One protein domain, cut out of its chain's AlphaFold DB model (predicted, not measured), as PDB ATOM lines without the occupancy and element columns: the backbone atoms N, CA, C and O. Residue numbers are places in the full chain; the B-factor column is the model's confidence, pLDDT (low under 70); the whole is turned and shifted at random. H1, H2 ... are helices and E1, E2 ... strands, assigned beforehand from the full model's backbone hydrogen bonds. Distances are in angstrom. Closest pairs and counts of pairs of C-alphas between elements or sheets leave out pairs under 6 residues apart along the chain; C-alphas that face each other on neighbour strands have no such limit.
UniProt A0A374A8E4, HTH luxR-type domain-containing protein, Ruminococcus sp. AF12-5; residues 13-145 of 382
ATOM      1  N   GLU A  13     183.258 190.636 140.011       91.38
ATOM      2  CA  GLU A  13     182.471 189.534 140.563       91.38
ATOM      3  C   GLU A  13     182.905 189.207 141.998       91.38
ATOM      4  O   GLU A  13     182.058 188.997 142.861       91.38
ATOM      5  N   THR A  14     184.213 189.233 142.287       93.06
ATOM      6  CA  THR A  14     184.712 189.059 143.661       93.06
ATOM      7  C   THR A  14     184.202 190.168 144.584       93.06
ATOM      8  O   THR A  14     183.734 189.870 145.677       93.06
ATOM      9  N   LEU A  15     184.206 191.429 144.131       94.38
ATOM     10  CA  LEU A  15     183.691 192.556 144.922       94.38
ATOM     11  C   LEU A  15     182.192 192.427 145.230       94.38
ATOM     12  O   LEU A  15     181.767 192.753 146.337       94.38
ATOM     13  N   LEU A  16     181.390 191.942 144.274       94.50
ATOM     14  CA  LEU A  16     179.960 191.687 144.488       94.50
ATOM     15  C   LEU A  16     179.732 190.607 145.550       94.50
ATOM     16  O   LEU A  16     178.942 190.805 146.477       94.50
ATOM     17  N   VAL A  17     180.437 189.481 145.423       93.69
ATOM     18  CA  VAL A  17     180.334 188.346 146.348       93.69
ATOM     19  C   VAL A  17     180.784 188.754 147.749       93.69
ATOM     20  O   VAL A  17     180.082 188.489 148.727       93.69
ATOM     21  N   ASP A  18     181.923 189.437 147.860       94.25
ATOM     22  CA  ASP A  18     182.456 189.907 149.137       94.25
ATOM     23  C   ASP A  18     181.484 190.872 149.815       94.25
ATOM     24  O   ASP A  18     181.242 190.746 151.017       94.25
ATOM     25  N   PHE A  19     180.869 191.785 149.054       95.94
ATOM     26  CA  PHE A  19     179.868 192.701 149.594       95.94
ATOM     27  C   PHE A  19     178.679 191.934 150.170       95.94
ATOM     28  O   PHE A  19     178.326 192.133 151.331       95.94
ATOM     29  N   CYS A  20     178.097 191.015 149.394       94.88
ATOM     30  CA  CYS A  20     176.946 190.224 149.834       94.88
ATOM     31  C   CYS A  20     177.281 189.366 151.066       94.88
ATOM     32  O   CYS A  20     176.446 189.160 151.948       94.88
ATOM     33  N   ASN A  21     178.508 188.851 151.144       93.75
ATOM     34  CA  ASN A  21     178.968 188.045 152.268       93.75
ATOM     35  C   ASN A  21     179.170 188.868 153.536       93.75
ATOM     36  O   ASN A  21     178.729 188.446 154.601       93.75
ATOM     37  N   GLU A  22     179.838 190.015 153.448       94.31
ATOM     38  CA  GLU A  22     180.106 190.846 154.622       94.31
ATOM     39  C   GLU A  22     178.853 191.593 155.095       94.31
ATOM     40  O   GLU A  22     178.648 191.688 156.302       94.31
ATOM     41  N   TYR A  23     177.957 191.994 154.180       93.75
ATOM     42  CA  TYR A  23     176.648 192.562 154.529       93.75
ATOM     43  C   TYR A  23     175.840 191.618 155.431       93.75
ATOM     44  O   TYR A  23     175.295 192.040 156.447       93.75
ATOM     45  N   ARG A  24     175.811 190.319 155.096       91.62
ATOM     46  CA  ARG A  24     175.099 189.289 155.874       91.62
ATOM     47  C   ARG A  24     175.763 188.953 157.210       91.62
ATOM     48  O   ARG A  24     175.083 188.474 158.111       91.62
ATOM     49  N   LYS A  25     177.083 189.125 157.320       90.94
ATOM     50  CA  LYS A  25     177.840 188.788 158.535       90.94
ATOM     51  C   LYS A  25     177.751 189.893 159.576       90.94
ATOM     52  O   LYS A  25     177.352 189.628 160.703       90.94
ATOM     53  N   ASP A  26     178.187 191.093 159.202       88.56
ATOM     54  CA  ASP A  26     178.220 192.264 160.074       88.56
ATOM     55  C   ASP A  26     178.334 193.541 159.233       88.56
ATOM     56  O   ASP A  26     179.433 193.994 158.879       88.56
ATOM     57  N   SER A  27     177.178 194.144 158.952       85.12
ATOM     58  CA  SER A  27     177.052 195.397 158.203       85.12
ATOM     59  C   SER A  27     177.588 196.627 158.947       85.12
ATOM     60  O   SER A  27     177.556 197.723 158.396       85.12
ATOM     61  N   ASN A  28     178.071 196.481 160.187       88.25
ATOM     62  CA  ASN A  28     178.693 197.559 160.960       88.25
ATOM     63  C   ASN A  28     180.214 197.383 161.102       88.25
ATOM     64  O   ASN A  28     180.877 198.213 161.726       88.25
ATOM     65  N   SER A  29     180.784 196.319 160.528       92.00
ATOM     66  CA  SER A  29     182.215 196.046 160.629       92.00
ATOM     67  C   SER A  29     183.064 196.992 159.765       92.00
ATOM     68  O   SER A  29     182.667 197.445 158.684       92.00
ATOM     69  N   GLU A  30     184.310 197.227 160.191       91.19
ATOM     70  CA  GLU A  30     185.318 197.911 159.361       91.19
ATOM     71  C   GLU A  30     185.540 197.175 158.033       91.19
ATOM     72  O   GLU A  30     185.780 197.792 156.992       91.19
ATOM     73  N   LYS A  31     185.413 195.843 158.055       93.62
ATOM     74  CA  LYS A  31     185.555 194.999 156.872       93.62
ATOM     75  C   LYS A  31     184.425 195.232 155.871       93.62
ATOM     76  O   LYS A  31     184.709 195.403 154.687       93.62
ATOM     77  N   PHE A  32     183.176 195.300 156.330       94.75
ATOM     78  CA  PHE A  32     182.050 195.665 155.474       94.75
ATOM     79  C   PHE A  32     182.241 197.061 154.876       94.75
ATOM     80  O   PHE A  32     182.093 197.232 153.668       94.75
ATOM     81  N   THR A  33     182.665 198.032 155.689       93.56
ATOM     82  CA  THR A  33     182.943 199.401 155.224       93.56
ATOM     83  C   THR A  33     183.975 199.419 154.091       93.56
ATOM     84  O   THR A  33     183.782 200.107 153.085       93.56
ATOM     85  N   ALA A  34     185.055 198.638 154.214       93.31
ATOM     86  CA  ALA A  34     186.080 198.527 153.179       93.31
ATOM     87  C   ALA A  34     185.522 197.929 151.878       93.31
ATOM     88  O   ALA A  34     185.670 198.529 150.815       93.31
ATOM     89  N   VAL A  35     184.816 196.800 151.965       95.25
ATOM     90  CA  VAL A  35     184.264 196.112 150.788       95.25
ATOM     91  C   VAL A  35     183.171 196.941 150.099       95.25
ATOM     92  O   VAL A  35     183.141 197.024 148.871       95.25
ATOM     93  N   ALA A  36     182.308 197.613 150.868       95.88
ATOM     94  CA  ALA A  36     181.313 198.548 150.344       95.88
ATOM     95  C   ALA A  36     181.969 199.706 149.587       95.88
ATOM     96  O   ALA A  36     181.547 200.039 148.479       95.88
ATOM     97  N   THR A  37     183.040 200.271 150.149       95.25
ATOM     98  CA  THR A  37     183.804 201.348 149.511       95.25
ATOM     99  C   THR A  37     184.477 200.874 148.223       95.25
ATOM    100  O   THR A  37     184.437 201.590 147.220       95.25
ATOM    101  N   ASP A  38     185.062 199.675 148.209       95.19
ATOM    102  CA  ASP A  38     185.741 199.120 147.034       95.19
ATOM    103  C   ASP A  38     184.756 198.839 145.886       95.19
ATOM    104  O   ASP A  38     184.997 199.260 144.747       95.19
ATOM    105  N   LEU A  39     183.608 198.212 146.178       96.75
ATOM    106  CA  LEU A  39     182.553 197.974 145.187       96.75
ATOM    107  C   LEU A  39     181.980 199.293 144.649       96.75
ATOM    108  O   LEU A  39     181.895 199.482 143.432       96.75
ATOM    109  N   ALA A  40     181.639 200.231 145.535       97.38
ATOM    110  CA  ALA A  40     181.144 201.556 145.167       97.38
ATOM    111  C   ALA A  40     182.139 202.316 144.276       97.38
ATOM    112  O   ALA A  40     181.764 202.895 143.254       97.38
ATOM    113  N   THR A  41     183.427 202.255 144.614       95.88
ATOM    114  CA  THR A  41     184.504 202.862 143.828       95.88
ATOM    115  C   THR A  41     184.588 202.240 142.432       95.88
ATOM    116  O   THR A  41     184.675 202.968 141.438       95.88
ATOM    117  N   ALA A  42     184.504 200.910 142.324       95.31
ATOM    118  CA  ALA A  42     184.518 200.209 141.042       95.31
ATOM    119  C   ALA A  42     183.319 200.589 140.151       95.31
ATOM    120  O   ALA A  42     183.494 200.874 138.959       95.31
ATOM    121  N   VAL A  43     182.113 200.662 140.728       96.38
ATOM    122  CA  VAL A  43     180.902 201.125 140.029       96.38
ATOM    123  C   VAL A  43     181.082 202.560 139.532       96.38
ATOM    124  O   VAL A  43     180.888 202.825 138.341       96.38
ATOM    125  N   THR A  44     181.533 203.470 140.398       95.38
ATOM    126  CA  THR A  44     181.757 204.880 140.055       95.38
ATOM    127  C   THR A  44     182.781 205.053 138.937       95.38
ATOM    128  O   THR A  44     182.518 205.779 137.974       95.38
ATOM    129  N   PHE A  45     183.912 204.341 138.977       92.44
ATOM    130  CA  PHE A  45     184.893 204.379 137.888       92.44
ATOM    131  C   PHE A  45     184.322 203.876 136.562       92.44
ATOM    132  O   PHE A  45     184.611 204.459 135.514       92.44
ATOM    133  N   SER A  46     183.514 202.816 136.596       91.69
ATOM    134  CA  SER A  46     182.868 202.270 135.402       91.69
ATOM    135  C   SER A  46     181.888 203.278 134.782       91.69
ATOM    136  O   SER A  46     181.956 203.548 133.576       91.69
ATOM    137  N   VAL A  47     181.058 203.936 135.603       92.31
ATOM    138  CA  VAL A  47     180.148 205.003 135.150       92.31
ATOM    139  C   VAL A  47     180.923 206.186 134.575       92.31
ATOM    140  O   VAL A  47     180.655 206.599 133.445       92.31
ATOM    141  N   LEU A  48     181.911 206.705 135.309       89.69
ATOM    142  CA  LEU A  48     182.725 207.839 134.867       89.69
ATOM    143  C   LEU A  48     183.437 207.535 133.556       89.69
ATOM    144  O   LEU A  48     183.419 208.361 132.652       89.69
ATOM    145  N   ARG A  49     184.002 206.334 133.399       86.81
ATOM    146  CA  ARG A  49     184.640 205.913 132.148       86.81
ATOM    147  C   ARG A  49     183.666 205.941 130.971       86.81
ATOM    148  O   ARG A  49     184.054 206.362 129.884       86.81
ATOM    149  N   LYS A  50     182.412 205.531 131.175       85.50
ATOM    150  CA  LYS A  50     181.395 205.567 130.116       85.50
ATOM    151  C   LYS A  50     180.893 206.982 129.812       85.50
ATOM    152  O   LYS A  50     180.533 207.251 128.669       85.50
ATOM    153  N   CYS A  51     180.871 207.872 130.803       84.62
ATOM    154  CA  CYS A  51     180.485 209.277 130.629       84.62
ATOM    155  C   CYS A  51     181.615 210.157 130.069       84.62
ATOM    156  O   CYS A  51     181.327 211.113 129.357       84.62
ATOM    157  N   LEU A  52     182.877 209.827 130.363       82.44
ATOM    158  CA  LEU A  52     184.077 210.537 129.906       82.44
ATOM    159  C   LEU A  52     184.171 210.599 128.389       82.44
ATOM    160  O   LEU A  52     184.509 211.643 127.833       82.44
ATOM    161  N   ASP A  53     183.871 209.471 127.753       77.88
ATOM    162  CA  ASP A  53     183.823 209.338 126.311       77.88
ATOM    163  C   ASP A  53     182.752 208.308 125.913       77.88
ATOM    164  O   ASP A  53     183.021 207.106 125.800       77.88
ATOM    165  N   PRO A  54     181.508 208.761 125.692       75.56
ATOM    166  CA  PRO A  54     180.405 207.871 125.350       75.56
ATOM    167  C   PRO A  54     180.632 207.086 124.051       75.56
ATOM    168  O   PRO A  54     180.071 205.991 123.900       75.56
ATOM    169  N   GLN A  55     181.438 207.642 123.135       73.00
ATOM    170  CA  GLN A  55     181.706 207.113 121.797       73.00
ATOM    171  C   GLN A  55     182.986 206.275 121.716       73.00
ATOM    172  O   GLN A  55     183.237 205.679 120.665       73.00
ATOM    173  N   ALA A  56     183.779 206.197 122.792       73.69
ATOM    174  CA  ALA A  56     184.955 205.338 122.840       73.69
ATOM    175  C   ALA A  56     184.561 203.892 122.512       73.69
ATOM    176  O   ALA A  56     183.750 203.258 123.198       73.69
ATOM    177  N   LYS A  57     185.147 203.365 121.437       63.12
ATOM    178  CA  LYS A  57     185.120 201.944 121.101       63.12
ATOM    179  C   LYS A  57     186.498 201.410 121.477       63.12
ATOM    180  O   LYS A  57     187.449 201.727 120.770       63.12
ATOM    181  N   SER A  58     186.598 200.612 122.547       64.81
ATOM    182  CA  SER A  58     187.843 200.095 123.173       64.81
ATOM    183  C   SER A  58     188.599 201.088 124.083       64.81
ATOM    184  O   SER A  58     188.077 202.150 124.409       64.81
ATOM    185  N   ASP A  59     189.810 200.735 124.537       64.06
ATOM    186  CA  ASP A  59     190.684 201.556 125.403       64.06
ATOM    187  C   ASP A  59     191.212 202.845 124.740       64.06
ATOM    188  O   ASP A  59     192.007 203.574 125.334       64.06
ATOM    189  N   LYS A  60     190.795 203.141 123.505       68.94
ATOM    190  CA  LYS A  60     191.214 204.328 122.759       68.94
ATOM    191  C   LYS A  60     190.151 205.432 122.858       68.94
ATOM    192  O   LYS A  60     188.975 205.134 122.633       68.94
ATOM    193  N   PRO A  61     190.548 206.689 123.132       73.62
ATOM    194  CA  PRO A  61     189.646 207.831 123.025       73.62
ATOM    195  C   PRO A  61     189.029 207.929 121.624       73.62
ATOM    196  O   PRO A  61     189.675 207.632 120.617       73.62
ATOM    197  N   SER A  62     187.774 208.350 121.563       72.81
ATOM    198  CA  SER A  62     187.058 208.710 120.350       72.81
ATOM    199  C   SER A  62     187.564 210.041 119.801       72.81
ATOM    200  O   SER A  62     188.228 210.826 120.482       72.81
ATOM    201  N   ASN A  63     187.180 210.338 118.561       69.44
ATOM    202  CA  ASN A  63     187.501 211.608 117.908       69.44
ATOM    203  C   ASN A  63     186.913 212.829 118.643       69.44
ATOM    204  O   ASN A  63     187.340 213.950 118.390       69.44
ATOM    205  N   SER A  64     185.942 212.615 119.539       65.88
ATOM    206  CA  SER A  64     185.314 213.662 120.353       65.88
ATOM    207  C   SER A  64     186.185 214.095 121.542       65.88
ATOM    208  O   SER A  64     185.923 215.143 122.130       65.88
ATOM    209  N   GLY A  65     187.206 213.301 121.894       68.75
ATOM    210  CA  GLY A  65     188.030 213.500 123.084       68.75
ATOM    211  C   GLY A  65     187.304 213.188 124.400       68.75
ATOM    212  O   GLY A  65     186.105 212.917 124.431       68.75
ATOM    213  N   CYS A  66     188.053 213.223 125.505       76.56
ATOM    214  CA  CYS A  66     187.506 213.063 126.853       76.56
ATOM    215  C   CYS A  66     187.021 214.406 127.406       76.56
ATOM    216  O   CYS A  66     187.680 215.430 127.214       76.56
ATOM    217  N   ASN A  67     185.931 214.397 128.174       78.31
ATOM    218  CA  ASN A  67     185.535 215.576 128.941       78.31
ATOM    219  C   ASN A  67     186.573 215.866 130.056       78.31
ATOM    220  O   ASN A  67     186.725 215.040 130.961       78.31
ATOM    221  N   PRO A  68     187.267 217.023 130.039       78.56
ATOM    222  CA  PRO A  68     188.348 217.311 130.982       78.56
ATOM    223  C   PRO A  68     187.869 217.496 132.428       78.56
ATOM    224  O   PRO A  68     188.604 217.166 133.355       78.56
ATOM    225  N   GLN A  69     186.642 217.978 132.644       78.50
ATOM    226  CA  GLN A  69     186.079 218.138 133.989       78.50
ATOM    227  C   GLN A  69     185.771 216.776 134.612       78.50
ATOM    228  O   GLN A  69     186.137 216.522 135.755       78.50
ATOM    229  N   LEU A  70     185.174 215.865 133.837       83.06
ATOM    230  CA  LEU A  70     184.952 214.492 134.291       83.06
ATOM    231  C   LEU A  70     186.263 213.737 134.534       83.06
ATOM    232  O   LEU A  70     186.302 212.845 135.384       83.06
ATOM    233  N   ASP A  71     187.333 214.073 133.807       84.12
ATOM    234  CA  ASP A  71     188.638 213.443 134.023       84.12
ATOM    235  C   ASP A  71     189.249 213.908 135.348       84.12
ATOM    236  O   ASP A  71     189.782 213.089 136.095       84.12
ATOM    237  N   GLU A  72     189.088 215.187 135.702       83.75
ATOM    238  CA  GLU A  72     189.480 215.697 137.019       83.75
ATOM    239  C   GLU A  72     188.644 215.076 138.146       83.75
ATOM    240  O   GLU A  72     189.215 214.618 139.134       83.75
ATOM    241  N   VAL A  73     187.320 214.945 137.980       87.50
ATOM    242  CA  VAL A  73     186.460 214.242 138.954       87.50
ATOM    243  C   VAL A  73     186.951 212.808 139.164       87.50
ATOM    244  O   VAL A  73     187.155 212.376 140.299       87.50
ATOM    245  N   LYS A  74     187.248 212.080 138.086       89.56
ATOM    246  CA  LYS A  74     187.806 210.724 138.165       89.56
ATOM    247  C   LYS A  74     189.148 210.682 138.906       89.56
ATOM    248  O   LYS A  74     189.369 209.782 139.718       89.56
ATOM    249  N   ARG A  75     190.060 211.619 138.628       88.69
ATOM    250  CA  ARG A  75     191.370 211.710 139.303       88.69
ATOM    251  C   ARG A  75     191.228 212.076 140.780       88.69
ATOM    252  O   ARG A  75     191.991 211.560 141.601       88.69
ATOM    253  N   SER A  76     190.248 212.917 141.110       90.56
ATOM    254  CA  SER A  76     189.995 213.379 142.473       90.56
ATOM    255  C   SER A  76     189.678 212.223 143.421       90.56
ATOM    256  O   SER A  76     190.246 212.192 144.501       90.56
ATOM    257  N   ILE A  77     188.944 211.187 142.983       92.25
ATOM    258  CA  ILE A  77     188.630 210.000 143.808       92.25
ATOM    259  C   ILE A  77     189.897 209.413 144.439       92.25
ATOM    260  O   ILE A  77     189.982 209.247 145.656       92.25
ATOM    261  N   TYR A  78     190.910 209.118 143.620       90.50
ATOM    262  CA  TYR A  78     192.153 208.525 144.111       90.50
ATOM    263  C   TYR A  78     192.965 209.509 144.962       90.50
ATOM    264  O   TYR A  78     193.468 209.141 146.027       90.50
ATOM    265  N   ARG A  79     193.093 210.760 144.499       92.44
ATOM    266  CA  ARG A  79     193.826 211.817 145.208       92.44
ATOM    267  C   ARG A  79     193.246 212.041 146.602       92.44
ATOM    268  O   ARG A  79     193.983 211.986 147.581       92.44
ATOM    269  N   ASP A  80     191.940 212.232 146.682       93.50
ATOM    270  CA  ASP A  80     191.226 212.636 147.886       93.50
ATOM    271  C   ASP A  80     191.136 211.473 148.876       93.50
ATOM    272  O   ASP A  80     191.405 211.661 150.061       93.50
ATOM    273  N   THR A  81     190.922 210.241 148.394       92.38
ATOM    274  CA  THR A  81     191.037 209.028 149.227       92.38
ATOM    275  C   THR A  81     192.415 208.936 149.884       92.38
ATOM    276  O   THR A  81     192.537 208.632 151.072       92.38
ATOM    277  N   LYS A  82     193.486 209.210 149.127       92.12
ATOM    278  CA  LYS A  82     194.853 209.200 149.659       92.12
ATOM    279  C   LYS A  82     195.082 210.346 150.647       92.12
ATOM    280  O   LYS A  82     195.711 210.124 151.681       92.12
ATOM    281  N   THR A  83     194.572 211.540 150.359       93.19
ATOM    282  CA  THR A  83     194.640 212.688 151.270       93.19
ATOM    283  C   THR A  83     193.946 212.379 152.594       93.19
ATOM    284  O   THR A  83     194.568 212.552 153.636       93.19
ATOM    285  N   LEU A  84     192.732 211.820 152.579       93.38
ATOM    286  CA  LEU A  84     192.006 211.425 153.791       93.38
ATOM    287  C   LEU A  84     192.758 210.367 154.609       93.38
ATOM    288  O   LEU A  84     192.915 210.528 155.818       93.38
ATOM    289  N   LYS A  85     193.314 209.333 153.958       92.94
ATOM    290  CA  LYS A  85     194.164 208.333 154.636       92.94
ATOM    291  C   LYS A  85     195.393 208.970 155.292       92.94
ATOM    292  O   LYS A  85     195.758 208.610 156.408       92.94
ATOM    293  N   ASN A  86     196.018 209.938 154.623       94.06
ATOM    294  CA  ASN A  86     197.168 210.654 155.171       94.06
ATOM    295  C   ASN A  86     196.780 211.599 156.318       94.06
ATOM    296  O   ASN A  86     197.579 211.770 157.239       94.06
ATOM    297  N   ILE A  87     195.586 212.202 156.276       94.31
ATOM    298  CA  ILE A  87     195.030 213.010 157.372       94.31
ATOM    299  C   ILE A  87     194.824 212.130 158.603       94.31
ATOM    300  O   ILE A  87     195.331 212.477 159.666       94.31
ATOM    301  N   ASP A  88     194.155 210.983 158.460       93.88
ATOM    302  CA  ASP A  88     193.931 210.036 159.562       93.88
ATOM    303  C   ASP A  88     195.257 209.539 160.156       93.88
ATOM    304  O   ASP A  88     195.480 209.627 161.366       93.88
ATOM    305  N   TYR A  89     196.188 209.109 159.298       95.19
ATOM    306  CA  TYR A  89     197.512 208.662 159.726       95.19
ATOM    307  C   TYR A  89     198.270 209.762 160.483       95.19
ATOM    308  O   TYR A  89     198.804 209.522 161.565       95.19
ATOM    309  N   SER A  90     198.288 210.981 159.936       94.75
ATOM    310  CA  SER A  90     198.986 212.117 160.547       94.75
ATOM    311  C   SER A  90     198.314 212.542 161.853       94.75
ATOM    312  O   SER A  90     199.015 212.827 162.815       94.75
ATOM    313  N   CYS A  91     196.979 212.511 161.940       94.00
ATOM    314  CA  CYS A  91     196.221 212.799 163.160       94.00
ATOM    315  C   CYS A  91     196.578 211.820 164.290       94.00
ATOM    316  O   CYS A  91     196.953 212.246 165.384       94.00
ATOM    317  N   LYS A  92     196.558 210.510 164.000       94.00
ATOM    318  CA  LYS A  92     196.905 209.437 164.954       94.00
ATOM    319  C   LYS A  92     198.338 209.532 165.484       94.00
ATOM    320  O   LYS A  92     198.613 209.050 166.578       94.00
ATOM    321  N   LYS A  93     199.259 210.108 164.706       94.69
ATOM    322  CA  LYS A  93     200.663 210.309 165.103       94.69
ATOM    323  C   LYS A  93     200.908 211.661 165.774       94.69
ATOM    324  O   LYS A  93     201.754 211.755 166.655       94.69
ATOM    325  N   ALA A  94     200.167 212.693 165.378       94.06
ATOM    326  CA  ALA A  94     200.317 214.053 165.881       94.06
ATOM    327  C   ALA A  94     199.796 214.222 167.308       94.06
ATOM    328  O   ALA A  94     200.339 215.030 168.065       94.06
ATOM    329  N   PHE A  95     198.732 213.503 167.672       94.19
ATOM    330  CA  PHE A  95     197.994 213.747 168.906       94.19
ATOM    331  C   PHE A  95     197.884 212.503 169.780       94.19
ATOM    332  O   PHE A  95     197.650 211.397 169.301       94.19
ATOM    333  N   VAL A  96     197.986 212.711 171.090       94.31
ATOM    334  CA  VAL A  96     197.712 211.700 172.112       94.31
ATOM    335  C   VAL A  96     196.672 212.239 173.087       94.31
ATOM    336  O   VAL A  96     196.670 213.423 173.431       94.31
ATOM    337  N   THR A  97     195.764 211.366 173.516       92.69
ATOM    338  CA  THR A  97     194.801 211.685 174.574       92.69
ATOM    339  C   THR A  97     195.443 211.411 175.932       92.69
ATOM    340  O   THR A  97     196.004 210.340 176.147       92.69
ATOM    341  N   VAL A  98     195.354 212.373 176.842       92.94
ATOM    342  CA  VAL A  98     195.881 212.317 178.213       92.94
ATOM    343  C   VAL A  98     194.814 212.852 179.159       92.94
ATOM    344  O   VAL A  98     194.005 213.672 178.743       92.94
ATOM    345  N   TYR A  99     194.806 212.416 180.413       93.06
ATOM    346  CA  TYR A  99     193.866 212.912 181.422       93.06
ATOM    347  C   TYR A  99     194.607 213.812 182.418       93.06
ATOM    348  O   TYR A  99     195.762 213.524 182.745       93.06
ATOM    349  N   ASN A 100     193.998 214.929 182.828       90.12
ATOM    350  CA  ASN A 100     194.551 215.778 183.893       90.12
ATOM    351  C   ASN A 100     194.285 215.160 185.282       90.12
ATOM    352  O   ASN A 100     193.672 214.099 185.396       90.12
ATOM    353  N   GLU A 101     194.764 215.826 186.334       90.19
ATOM    354  CA  GLU A 101     194.595 215.381 187.728       90.19
ATOM    355  C   GLU A 101     193.119 215.316 188.161       90.19
ATOM    356  O   GLU A 101     192.771 214.492 189.003       90.19
ATOM    357  N   ASP A 102     192.248 216.101 187.519       90.62
ATOM    358  CA  ASP A 102     190.798 216.126 187.748       90.62
ATOM    359  C   ASP A 102     190.033 215.038 186.960       90.62
ATOM    360  O   ASP A 102     188.826 214.872 187.127       90.62
ATOM    361  N   GLY A 103     190.722 214.267 186.105       89.19
ATOM    362  CA  GLY A 103     190.123 213.226 185.262       89.19
ATOM    363  C   GLY A 103     189.534 213.723 183.932       89.19
ATOM    364  O   GLY A 103     188.946 212.932 183.193       89.19
ATOM    365  N   ASP A 104     189.725 214.993 183.577       90.94
ATOM    366  CA  ASP A 104     189.301 215.570 182.303       90.94
ATOM    367  C   ASP A 104     190.209 215.146 181.147       90.94
ATOM    368  O   ASP A 104     191.442 215.140 181.228       90.94
ATOM    369  N   ARG A 105     189.581 214.858 180.004       90.81
ATOM    370  CA  ARG A 105     190.266 214.489 178.764       90.81
ATOM    371  C   ARG A 105     190.955 215.706 178.130       90.81
ATOM    372  O   ARG A 105     190.297 216.652 177.710       90.81
ATOM    373  N   GLN A 106     192.270 215.629 177.946       90.50
ATOM    374  CA  GLN A 106     193.094 216.600 177.223       90.50
ATOM    375  C   GLN A 106     193.758 215.979 175.985       90.50
ATOM    376  O   GLN A 106     194.199 214.829 175.993       90.50
ATOM    377  N   THR A 107     193.893 216.766 174.917       89.69
ATOM    378  CA  THR A 107     194.651 216.378 173.717       89.69
ATOM    379  C   THR A 107     196.013 217.063 173.741       89.69
ATOM    380  O   THR A 107     196.087 218.289 173.671       89.69
ATOM    381  N   LYS A 108     197.101 216.290 173.809       91.62
ATOM    382  CA  LYS A 108     198.470 216.819 173.703       91.62
ATOM    383  C   LYS A 108     199.062 216.510 172.335       91.62
ATOM    384  O   LYS A 108     198.771 215.482 171.729       91.62
ATOM    385  N   THR A 109     199.901 217.421 171.843       93.56
ATOM    386  CA  THR A 109     200.723 217.157 170.656       93.56
ATOM    387  C   THR A 109     201.823 216.176 171.042       93.56
ATOM    388  O   THR A 109     202.650 216.499 171.890       93.56
ATOM    389  N   ALA A 110     201.795 214.987 170.448       92.94
ATOM    390  CA  ALA A 110     202.822 213.966 170.604       92.94
ATOM    391  C   ALA A 110     204.013 214.231 169.671       92.94
ATOM    392  O   ALA A 110     205.157 214.057 170.076       92.94
ATOM    393  N   ASP A 111     203.739 214.697 168.449       94.94
ATOM    394  CA  ASP A 111     204.751 214.957 167.426       94.94
ATOM    395  C   ASP A 111     204.388 216.214 166.616       94.94
ATOM    396  O   ASP A 111     203.291 216.335 166.056       94.94
ATOM    397  N   SER A 112     205.302 217.188 166.591       93.44
ATOM    398  CA  SER A 112     205.098 218.476 165.922       93.44
ATOM    399  C   SER A 112     205.125 218.382 164.399       93.44
ATOM    400  O   SER A 112     204.407 219.140 163.741       93.44
ATOM    401  N   ASP A 113     205.902 217.458 163.835       95.81
ATOM    402  CA  ASP A 113     206.049 217.299 162.390       95.81
ATOM    403  C   ASP A 113     204.783 216.675 161.809       95.81
ATOM    404  O   ASP A 113     204.225 217.176 160.826       95.81
ATOM    405  N   TYR A 114     204.242 215.652 162.478       94.62
ATOM    406  CA  TYR A 114     202.943 215.088 162.107       94.62
ATOM    407  C   TYR A 114     201.797 216.076 162.317       94.62
ATOM    408  O   TYR A 114     200.870 216.106 161.507       94.62
ATOM    409  N   ARG A 115     201.859 216.940 163.342       94.88
ATOM    410  CA  ARG A 115     200.881 218.026 163.511       94.88
ATOM    411  C   ARG A 115     200.947 219.031 162.359       94.88
ATOM    412  O   ARG A 115     199.904 219.468 161.872       94.88
ATOM    413  N   HIS A 116     202.147 219.390 161.903       94.81
ATOM    414  CA  HIS A 116     202.319 220.260 160.741       94.81
ATOM    415  C   HIS A 116     201.782 219.604 159.461       94.81
ATOM    416  O   HIS A 116     201.037 220.238 158.710       94.81
ATOM    417  N   ALA A 117     202.098 218.323 159.242       92.88
ATOM    418  CA  ALA A 117     201.580 217.548 158.119       92.88
ATOM    419  C   ALA A 117     200.046 217.468 158.135       92.88
ATOM    420  O   ALA A 117     199.418 217.754 157.117       92.88
ATOM    421  N   TYR A 118     199.445 217.167 159.292       94.19
ATOM    422  CA  TYR A 118     197.996 217.169 159.491       94.19
ATOM    423  C   TYR A 118     197.383 218.519 159.098       94.19
ATOM    424  O   TYR A 118     196.538 218.559 158.209       94.19
ATOM    425  N   ASN A 119     197.882 219.627 159.661       93.50
ATOM    426  CA  ASN A 119     197.380 220.971 159.358       93.50
ATOM    427  C   ASN A 119     197.452 221.290 157.856       93.50
ATOM    428  O   ASN A 119     196.493 221.806 157.282       93.50
ATOM    429  N   LYS A 120     198.571 220.953 157.202       94.00
ATOM    430  CA  LYS A 120     198.758 221.178 155.764       94.00
ATOM    431  C   LYS A 120     197.792 220.347 154.919       94.00
ATOM    432  O   LYS A 120     197.263 220.845 153.931       94.00
ATOM    433  N   LEU A 121     197.572 219.084 155.283       91.75
ATOM    434  CA  LEU A 121     196.658 218.201 154.561       91.75
ATOM    435  C   LEU A 121     195.198 218.636 154.740       91.75
ATOM    436  O   LEU A 121     194.460 218.641 153.764       91.75
ATOM    437  N   THR A 122     194.802 219.081 155.936       90.25
ATOM    438  CA  THR A 122     193.433 219.568 156.205       90.25
ATOM    439  C   THR A 122     193.076 220.868 155.482       90.25
ATOM    440  O   THR A 122     191.903 221.208 155.388       90.25
ATOM    441  N   GLN A 123     194.065 221.596 154.958       90.25
ATOM    442  CA  GLN A 123     193.847 222.793 154.137       90.25
ATOM    443  C   GLN A 123     193.589 222.467 152.659       90.25
ATOM    444  O   GLN A 123     193.276 223.368 151.884       90.25
ATOM    445  N   GLN A 124     193.760 221.210 152.236       86.06
ATOM    446  CA  GLN A 124     193.509 220.818 150.854       86.06
ATOM    447  C   GLN A 124     192.009 220.743 150.582       86.06
ATOM    448  O   GLN A 124     191.260 220.110 151.323       86.06
ATOM    449  N   THR A 125     191.583 221.344 149.476       83.19
ATOM    450  CA  THR A 125     190.218 221.200 148.971       83.19
ATOM    451  C   THR A 125     190.045 219.817 148.348       83.19
ATOM    452  O   THR A 125     190.809 219.439 147.456       83.19
ATOM    453  N   LEU A 126     189.041 219.071 148.809       82.88
ATOM    454  CA  LEU A 126     188.610 217.823 148.180       82.88
ATOM    455  C   LEU A 126     187.737 218.143 146.958       82.88
ATOM    456  O   LEU A 126     187.081 219.182 146.917       82.88
ATOM    457  N   GLY A 127     187.764 217.274 145.954       81.06
ATOM    458  CA  GLY A 127     186.901 217.366 144.783       81.06
ATOM    459  C   GLY A 127     185.632 216.526 144.918       81.06
ATOM    460  O   GLY A 127     185.468 215.743 145.850       81.06
ATOM    461  N   ASP A 128     184.768 216.642 143.913       81.69
ATOM    462  CA  ASP A 128     183.427 216.035 143.889       81.69
ATOM    463  C   ASP A 128     183.433 214.506 143.662       81.69
ATOM    464  O   ASP A 128     182.388 213.858 143.623       81.69
ATOM    465  N   GLY A 129     184.599 213.888 143.443       87.19
ATOM    466  CA  GLY A 129     184.686 212.464 143.106       87.19
ATOM    467  C   GLY A 129     184.193 211.543 144.222       87.19
ATOM    468  O   GLY A 129     183.563 210.521 143.939       87.19
ATOM    469  N   LEU A 130     184.456 211.897 145.483       91.12
ATOM    470  CA  LEU A 130     184.010 211.108 146.634       91.12
ATOM    471  C   LEU A 130     182.491 211.168 146.832       91.12
ATOM    472  O   LEU A 130     181.920 210.189 147.307       91.12
ATOM    473  N   ASP A 131     181.825 212.234 146.390       89.94
ATOM    474  CA  ASP A 131     180.362 212.335 146.454       89.94
ATOM    475  C   ASP A 131     179.694 211.272 145.575       89.94
ATOM    476  O   ASP A 131     178.697 210.663 145.967       89.94
ATOM    477  N   LEU A 132     180.293 210.953 144.423       92.38
ATOM    478  CA  LEU A 132     179.825 209.866 143.558       92.38
ATOM    479  C   LEU A 132     180.022 208.489 144.205       92.38
ATOM    480  O   LEU A 132     179.165 207.616 144.069       92.38
ATOM    481  N   VAL A 133     181.136 208.286 144.914       95.69
ATOM    482  CA  VAL A 133     181.382 207.046 145.673       95.69
ATOM    483  C   VAL A 133     180.366 206.913 146.805       95.69
ATOM    484  O   VAL A 133     179.743 205.864 146.936       95.69
ATOM    485  N   ASN A 134     180.116 207.983 147.559       94.25
ATOM    486  CA  ASN A 134     179.109 207.991 148.618       94.25
ATOM    487  C   ASN A 134     177.697 207.764 148.067       94.25
ATOM    488  O   ASN A 134     176.939 206.991 148.644       94.25
ATOM    489  N   THR A 135     177.365 208.344 146.912       95.75
ATOM    490  CA  THR A 135     176.096 208.081 146.211       95.75
ATOM    491  C   THR A 135     175.942 206.598 145.881       95.75
ATOM    492  O   THR A 135     174.867 206.030 146.079       95.75
ATOM    493  N   ALA A 136     177.012 205.948 145.414       97.38
ATOM    494  CA  ALA A 136     177.008 204.514 145.146       97.38
ATOM    495  C   ALA A 136     176.834 203.685 146.431       97.38
ATOM    496  O   ALA A 136     176.060 202.732 146.416       97.38
ATOM    497  N   ILE A 137     177.495 204.055 147.536       97.19
ATOM    498  CA  ILE A 137     177.346 203.385 148.843       97.19
ATOM    499  C   ILE A 137     175.909 203.501 149.350       97.19
ATOM    500  O   ILE A 137     175.300 202.487 149.675       97.19
ATOM    501  N   VAL A 138     175.353 204.714 149.387       97.12
ATOM    502  CA  VAL A 138     173.969 204.945 149.831       97.12
ATOM    503  C   VAL A 138     173.003 204.143 148.965       97.12
ATOM    504  O   VAL A 138     172.187 203.399 149.494       97.12
ATOM    505  N   SER A 139     173.175 204.185 147.642       97.12
ATOM    506  CA  SER A 139     172.336 203.410 146.722       97.12
ATOM    507  C   SER A 139     172.466 201.901 146.943       97.12
ATOM    508  O   SER A 139     171.471 201.193 146.858       97.12
ATOM    509  N   LEU A 140     173.668 201.385 147.230       97.12
ATOM    510  CA  LEU A 140     173.861 199.970 147.560       97.12
ATOM    511  C   LEU A 140     173.056 199.597 148.807       97.12
ATOM    512  O   LEU A 140     172.331 198.606 148.780       97.12
ATOM    513  N   LEU A 141     173.165 200.390 149.874       95.31
ATOM    514  CA  LEU A 141     172.458 200.147 151.132       95.31
ATOM    515  C   LEU A 141     170.938 200.244 150.961       95.31
ATOM    516  O   LEU A 141     170.224 199.359 151.429       95.31
ATOM    517  N   ASP A 142     170.450 201.253 150.237       95.81
ATOM    518  CA  ASP A 142     169.026 201.427 149.941       95.81
ATOM    519  C   ASP A 142     168.474 200.243 149.145       95.81
ATOM    520  O   ASP A 142     167.405 199.721 149.455       95.81
ATOM    521  N   GLU A 143     169.201 199.771 148.131       95.56
ATOM    522  CA  GLU A 143     168.780 198.627 147.323       95.56
ATOM    523  C   GLU A 143     168.793 197.310 148.109       95.56
ATOM    524  O   GLU A 143     167.952 196.448 147.857       95.56
ATOM    525  N   CYS A 144     169.665 197.163 149.116       93.50
ATOM    526  CA  CYS A 144     169.632 196.004 150.017       93.50
ATOM    527  C   CYS A 144     168.312 195.913 150.796       93.50
ATOM    528  O   CYS A 144     167.873 194.813 151.113       93.50
ATOM    529  N   THR A 145     167.644 197.038 151.076       92.06
ATOM    530  CA  THR A 145     166.346 197.033 151.781       92.06
ATOM    531  C   THR A 145     165.183 196.529 150.920       92.06
ATOM    532  O   THR A 145     164.112 196.236 151.447       92.06
TER     533      THR A 145
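What this domain is: This is residues 13 to 145 of the 382 residues of the protein "HTH luxR-type domain-containing protein" of Ruminococcus sp. AF12-5 (UniProt A0A374A8E4). Look for a two-stranded hairpin, E1 and E2, at one end of the long helix H3, with short H4 folded back along the E1 end of H3. From its other end H2 returns as the second leg of a narrow V; H5 crosses H2, and H1 folds back on the first part of H2. The printed part has 133 residues, in chain order H1 H2 H3 E1 E2 H4 H5, the sheet antiparallel, E1 - E2; the class is mostly helix. It is loose, radius of gyration of the C-alphas 19.8 A, spanning 68 by 37 by 21 A.

Where its parts are: Find E1 at residues 95 to 99, 13.2 A, and E2 at 105 to 109, 13.5 A. H3, residues 68 to 94, runs 37.0 A from C-alpha 68 at (188.348, 217.311, 130.982), with a kink of 30 degrees near residue 75. H4 is 112 to 122, 15.2 A; H2 is 30 to 52, 32.1 A. H1 spans 13 to 26, 20.2 A; H5 spans 129 to 144, 23.4 A, ending at (169.632, 196.004, 150.017).

How they stand to each other: In the hairpin E1 and E2, find N 98 and O 106 2.8 A apart, within hydrogen-bond range. Residues 83 to 94 of H3 touch H4, closest C-alphas Ala 94 and Arg 115, 4.7 A. Residues 70 to 74 of H3 touch residues 45 to 52 of H2, a helical hairpin at a shallow tilt of 23 degrees, closest C-alphas Leu 52 and Leu 70, 6.0 A. H5 touches H2 at a steep tilt of 64 degrees, closest C-alphas Ala 40 and Ala 136, 5.1 A. H1 touches residues 31 to 39 of H2, closest C-alphas Glu 22 and Phe 32, 5.3 A. H1 and H5 are apart. Every O i to N i+4 pair is within hydrogen-bond range in H1, H2, H4 and H5; in H3, 22 of 23.

The domain as a whole: The farthest C-alphas, Asn 63 and Glu 101, are 70.3 A apart. The printed part has no cut; the link H2 to H3 is long. Residues 57 to 60 and 63 to 65 have pLDDT under 70.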